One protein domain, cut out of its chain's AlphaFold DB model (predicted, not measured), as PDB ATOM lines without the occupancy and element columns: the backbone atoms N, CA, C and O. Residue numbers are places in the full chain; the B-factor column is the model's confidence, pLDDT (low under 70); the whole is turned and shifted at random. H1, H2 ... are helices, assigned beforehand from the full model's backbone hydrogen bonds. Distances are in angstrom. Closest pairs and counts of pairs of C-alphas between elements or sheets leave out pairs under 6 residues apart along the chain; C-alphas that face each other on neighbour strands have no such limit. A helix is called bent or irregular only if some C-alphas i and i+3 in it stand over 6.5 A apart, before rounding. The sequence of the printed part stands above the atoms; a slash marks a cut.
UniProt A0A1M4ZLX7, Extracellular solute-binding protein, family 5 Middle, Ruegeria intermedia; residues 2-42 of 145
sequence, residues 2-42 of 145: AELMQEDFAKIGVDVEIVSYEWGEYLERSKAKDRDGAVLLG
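AT A GLANCE: This is residues 2 to 42 of the 145 residues of the protein "Extracellular solute-binding protein, family 5 Middle" of Ruegeria intermedia (UniProt A0A1M4ZLX7). Two short helices, H1 and H2, sit at opposite ends of a loose, elongated model, joined by a long link, residues 11 to 22, that runs from one end to the other. After H2 the backbone, residues 31 to 42, loops round and folds back toward the middle of the length, and its end at Gly 42 sticks out to one side of both helices. The printed part has 41 residues, with two named helices in the order H1, H2 and no named strand; the class is all helix, though only 17 of the 41 residues are in named elements. The radius of gyration of the C-alphas is 11.6 A, which is loose, and the C-alphas span 32 by 19 by 16 A.

IN THESE COORDINATES: H1, the longest helix by residues, holds residues 2 to 10 and measures 12.2 A from first to last C-alpha. It begins at C-alpha 2, (37.344, -45.612, -48.370), and ends at C-alpha 10, (41.222, -55.850, -53.673). H2 holds residues 23 to 30, measures 10.2 A, and ends at C-alpha 30, (42.206, -43.785, -33.684).

HOW THE PARTS SIT: H1 and H2 are apart, with no C-alpha of the one within 8 A of the other. The centre of H1 is at (39.445, -49.942, -52.405) and that of H2 at (37.439, -41.634, -32.009). In H1 and H2 every O i to N i+4 pair is within hydrogen-bond range. Neither helix is bent or irregular.

THE WHOLE: The two C-alphas farthest apart, those of Ile 12 and Gly 24, are 32.6 A from each other, while those of Ala 2 and Gly 42, the first and last printed, are 13.6 A apart. The link from H1 to H2 is long, with 12 residues. Residues 31 to 42, also 12 residues, hold no named element, and their C-alphas lie 4 to 14 A from the mean of all C-alphas. The printed part has no cut. Its mean pLDDT is 96.4, and no printed residue is under 70.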
ATOM      1  N   ALA A   2      37.075 -44.271 -48.906       97.19
ATOM      2  CA  ALA A   2      37.344 -45.612 -48.370       97.19
ATOM      3  C   ALA A   2      36.933 -46.748 -49.330       97.19
ATOM      4  O   ALA A   2      37.724 -47.649 -49.556       97.19
ATOM      5  N   GLU A   3      35.764 -46.650 -49.972       98.19
ATOM      6  CA  GLU A   3      35.297 -47.624 -50.979       98.19
ATOM      7  C   GLU A   3      36.214 -47.711 -52.211       98.19
ATOM      8  O   GLU A   3      36.499 -48.801 -52.689       98.19
ATOM      9  N   LEU A   4      36.740 -46.575 -52.692       98.06
ATOM     10  CA  LEU A   4      37.699 -46.565 -53.805       98.06
ATOM     11  C   LEU A   4      39.008 -47.253 -53.402       98.06
ATOM     12  O   LEU A   4      39.554 -48.048 -54.156       98.06
ATOM     13  N   MET A   5      39.490 -46.975 -52.187       97.69
ATOM     14  CA  MET A   5      40.688 -47.627 -51.658       97.69
ATOM     15  C   MET A   5      40.461 -49.126 -51.459       97.69
ATOM     16  O   MET A   5      41.334 -49.907 -51.811       97.69
ATOM     17  N   GLN A   6      39.300 -49.535 -50.939       98.31
ATOM     18  CA  GLN A   6      38.914 -50.940 -50.803       98.31
ATOM     19  C   GLN A   6      38.936 -51.654 -52.164       98.31
ATOM     20  O   GLN A   6      39.523 -52.728 -52.277       98.31
ATOM     21  N   GLU A   7      38.363 -51.048 -53.209       98.50
ATOM     22  CA  GLU A   7      38.397 -51.598 -54.569       98.50
ATOM     23  C   GLU A   7      39.835 -51.739 -55.097       98.50
ATOM     24  O   GLU A   7      40.195 -52.770 -55.671       98.50
ATOM     25  N   ASP A   8      40.678 -50.725 -54.893       98.38
ATOM     26  CA  ASP A   8      42.071 -50.746 -55.347       98.38
ATOM     27  C   ASP A   8      42.935 -51.751 -54.570       98.38
ATOM     28  O   ASP A   8      43.757 -52.447 -55.170       98.38
ATOM     29  N   PHE A   9      42.718 -51.896 -53.262       98.12
ATOM     30  CA  PHE A   9      43.376 -52.912 -52.440       98.12
ATOM     31  C   PHE A   9      42.965 -54.334 -52.846       98.12
ATOM     32  O   PHE A   9      43.825 -55.215 -52.949       98.12
ATOM     33  N   ALA A  10      41.693 -54.552 -53.195       98.44
ATOM     34  CA  ALA A  10      41.222 -55.850 -53.673       98.44
ATOM     35  C   ALA A  10      41.940 -56.294 -54.964       98.44
ATOM     36  O   ALA A  10      42.243 -57.479 -55.125       98.44
ATOM     37  N   LYS A  11      42.301 -55.356 -55.856       98.56
ATOM     38  CA  LYS A  11      43.059 -55.646 -57.096       98.56
ATOM     39  C   LYS A  11      44.454 -56.220 -56.829       98.56
ATOM     40  O   LYS A  11      45.000 -56.893 -57.701       98.56
ATOM     41  N   ILE A  12      45.020 -55.977 -55.646       98.31
ATOM     42  CA  ILE A  12      46.318 -56.519 -55.215       98.31
ATOM     43  C   ILE A  12      46.189 -57.610 -54.140       98.31
ATOM     44  O   ILE A  12      47.189 -58.007 -53.546       98.31
ATOM     45  N   GLY A  13      44.976 -58.120 -53.907       98.31
ATOM     46  CA  GLY A  13      44.719 -59.224 -52.979       98.31
ATOM     47  C   GLY A  13      44.683 -58.829 -51.501       98.31
ATOM     48  O   GLY A  13      44.831 -59.703 -50.649       98.31
ATOM     49  N   VAL A  14      44.497 -57.544 -51.188       98.06
ATOM     50  CA  VAL A  14      44.296 -57.061 -49.817       98.06
ATOM     51  C   VAL A  14      42.799 -56.869 -49.581       98.06
ATOM     52  O   VAL A  14      42.169 -56.044 -50.238       98.06
ATOM     53  N   ASP A  15      42.240 -57.638 -48.648       97.31
ATOM     54  CA  ASP A  15      40.852 -57.478 -48.211       97.31
ATOM     55  C   ASP A  15      40.764 -56.385 -47.138       97.31
ATOM     56  O   ASP A  15      41.562 -56.360 -46.198       97.31
ATOM     57  N   VAL A  16      39.826 -55.453 -47.303       97.44
ATOM     58  CA  VAL A  16      39.678 -54.274 -46.440       97.44
ATOM     59  C   VAL A  16      38.234 -54.180 -45.978       97.44
ATOM     60  O   VAL A  16      37.328 -54.022 -46.793       97.44
ATOM     61  N   GLU A  17      38.020 -54.185 -44.667       97.75
ATOM     62  CA  GLU A  17      36.732 -53.857 -44.060       97.75
ATOM     63  C   GLU A  17      36.640 -52.348 -43.789       97.75
ATOM     64  O   GLU A  17      37.546 -51.744 -43.211       97.75
ATOM     65  N   ILE A  18      35.535 -51.719 -44.199       98.19
ATOM     66  CA  ILE A  18      35.273 -50.309 -43.897       98.19
ATOM     67  C   ILE A  18      34.517 -50.226 -42.575       98.19
ATOM     68  O   ILE A  18      33.360 -50.631 -42.487       98.19
ATOM     69  N   VAL A  19      35.153 -49.626 -41.571       97.38
ATOM     70  CA  VAL A  19      34.582 -49.440 -40.233       97.38
ATOM     71  C   VAL A  19      34.351 -47.951 -39.965       97.38
ATOM     72  O   VAL A  19      35.175 -47.106 -40.318       97.38
ATOM     73  N   SER A  20      33.223 -47.613 -39.334       96.62
ATOM     74  CA  SER A  20      32.858 -46.236 -38.984       96.62
ATOM     75  C   SER A  20      32.260 -46.151 -37.578       96.62
ATOM     76  O   SER A  20      31.652 -47.106 -37.100       96.62
ATOM     77  N   TYR A  21      32.435 -44.999 -36.931       96.75
ATOM     78  CA  TYR A  21      31.985 -44.702 -35.569       96.75
ATOM     79  C   TYR A  21      31.467 -43.259 -35.487       96.75
ATOM     80  O   TYR A  21      31.692 -42.455 -36.396       96.75
ATOM     81  N   GLU A  22      30.819 -42.910 -34.373       98.06
ATOM     82  CA  GLU A  22      30.623 -41.506 -33.991       98.06
ATOM     83  C   GLU A  22      31.991 -40.797 -33.900       98.06
ATOM     84  O   GLU A  22      32.995 -41.427 -33.574       98.06
ATOM     85  N   TRP A  23      32.070 -39.505 -34.231       97.69
ATOM     86  CA  TRP A  23      33.342 -38.798 -34.416       97.69
ATOM     87  C   TRP A  23      34.225 -38.751 -33.164       97.69
ATOM     88  O   TRP A  23      35.437 -38.961 -33.264       97.69
ATOM     89  N   GLY A  24      33.650 -38.504 -31.986       97.50
ATOM     90  CA  GLY A  24      34.392 -38.522 -30.726       97.50
ATOM     91  C   GLY A  24      34.974 -39.903 -30.428       97.50
ATOM     92  O   GLY A  24      36.160 -40.025 -30.115       97.50
ATOM     93  N   GLU A  25      34.165 -40.948 -30.602       96.81
ATOM     94  CA  GLU A  25      34.609 -42.339 -30.461       96.81
ATOM     95  C   GLU A  25      35.672 -42.718 -31.506       96.81
ATOM     96  O   GLU A  25      36.685 -43.332 -31.161       96.81
ATOM     97  N   TYR A  26      35.492 -42.309 -32.765       97.00
ATOM     98  CA  TYR A  26      36.448 -42.526 -33.851       97.00
ATOM     99  C   TYR A  26      37.807 -41.915 -33.510       97.00
ATOM    100  O   TYR A  26      38.836 -42.584 -33.621       97.00
ATOM    101  N   LEU A  27      37.820 -40.660 -33.046       96.44
ATOM    102  CA  LEU A  27      39.044 -39.985 -32.633       96.44
ATOM    103  C   LEU A  27      39.720 -40.703 -31.474       96.44
ATOM    104  O   LEU A  27      40.937 -40.861 -31.518       96.44
ATOM    105  N   GLU A  28      38.974 -41.147 -30.468       95.19
ATOM    106  CA  GLU A  28      39.563 -41.831 -29.319       95.19
ATOM    107  C   GLU A  28      40.164 -43.185 -29.706       95.19
ATOM    108  O   GLU A  28      41.341 -43.440 -29.442       95.19
ATOM    109  N   ARG A  29      39.419 -44.003 -30.456       95.19
ATOM    110  CA  ARG A  29      39.909 -45.286 -30.984       95.19
ATOM    111  C   ARG A  29      41.095 -45.112 -31.932       95.19
ATOM    112  O   ARG A  29      42.009 -45.933 -31.926       95.19
ATOM    113  N   SER A  30      41.125 -44.036 -32.721       95.44
ATOM    114  CA  SER A  30      42.206 -43.785 -33.684       95.44
ATOM    115  C   SER A  30      43.581 -43.602 -33.031       95.44
ATOM    116  O   SER A  30      44.596 -43.809 -33.694       95.44
ATOM    117  N   LYS A  31      43.639 -43.223 -31.748       94.94
ATOM    118  CA  LYS A  31      44.895 -42.981 -31.016       94.94
ATOM    119  C   LYS A  31      45.513 -44.245 -30.441       94.94
ATOM    120  O   LYS A  31      46.698 -44.217 -30.113       94.94
ATOM    121  N   ALA A  32      44.731 -45.314 -30.298       92.62
ATOM    122  CA  ALA A  32      45.200 -46.557 -29.711       92.62
ATOM    123  C   ALA A  32      46.366 -47.123 -30.533       92.62
ATOM    124  O   ALA A  32      46.348 -47.110 -31.769       92.62
ATOM    125  N   LYS A  33      47.410 -47.572 -29.838       91.56
ATOM    126  CA  LYS A  33      48.625 -48.088 -30.472       91.56
ATOM    127  C   LYS A  33      48.406 -49.450 -31.125       91.56
ATOM    128  O   LYS A  33      49.013 -49.750 -32.145       91.56
ATOM    129  N   ASP A  34      47.524 -50.239 -30.533       90.81
ATOM    130  CA  ASP A  34      47.085 -51.569 -30.952       90.81
ATOM    131  C   ASP A  34      45.783 -51.535 -31.766       90.81
ATOM    132  O   ASP A  34      45.119 -52.557 -31.925       90.81
ATOM    133  N   ARG A  35      45.401 -50.360 -32.283       93.38
ATOM    134  CA  ARG A  35      44.229 -50.212 -33.145       93.38
ATOM    135  C   ARG A  35      44.341 -51.134 -34.357       93.38
ATOM    136  O   ARG A  35      45.355 -51.133 -35.054       93.38
ATOM    137  N   ASP A  36      43.252 -51.833 -34.644       90.88
ATOM    138  CA  ASP A  36      43.131 -52.635 -35.850       90.88
ATOM    139  C   ASP A  36      42.944 -51.748 -37.093       90.88
ATOM    140  O   ASP A  36      42.101 -50.844 -37.120       90.88
ATOM    141  N   GLY A  37      43.758 -51.990 -38.116       92.06
ATOM    142  CA  GLY A  37      43.678 -51.309 -39.403       92.06
ATOM    143  C   GLY A  37      44.176 -49.853 -39.466       92.06
ATOM    144  O   GLY A  37      44.614 -49.202 -38.503       92.06
ATOM    145  N   ALA A  38      44.126 -49.330 -40.691       94.19
ATOM    146  CA  ALA A  38      44.460 -47.948 -41.015       94.19
ATOM    147  C   ALA A  38      43.293 -46.995 -40.700       94.19
ATOM    148  O   ALA A  38      42.137 -47.401 -40.628       94.19
ATOM    149  N   VAL A  39      43.594 -45.702 -40.551       96.50
ATOM    150  CA  VAL A  39      42.586 -44.648 -40.354       96.50
ATOM    151  C   VAL A  39      42.653 -43.628 -41.478       96.50
ATOM    152  O   VAL A  39      43.736 -43.235 -41.910       96.50
ATOM    153  N   LEU A  40      41.487 -43.158 -41.914       97.31
ATOM    154  CA  LEU A  40      41.379 -41.972 -42.756       97.31
ATOM    155  C   LEU A  40      41.175 -40.758 -41.854       97.31
ATOM    156  O   LEU A  40      40.214 -40.696 -41.086       97.31
ATOM    157  N   LEU A  41      42.105 -39.810 -41.923       96.31
ATOM    158  CA  LEU A  41      42.078 -38.587 -41.132       96.31
ATOM    159  C   LEU A  41      42.672 -37.429 -41.937       96.31
ATOM    160  O   LEU A  41      43.361 -37.635 -42.935       96.31
ATOM    161  N   GLY A  42      42.419 -36.212 -41.474       96.00
ATOM    162  CA  GLY A  42      43.013 -34.998 -42.016       96.00
ATOM    163  C   GLY A  42      43.456 -34.059 -40.904       96.00
ATOM    164  O   GLY A  42      43.151 -34.272 -39.729       96.00
TER     165      GLY A  42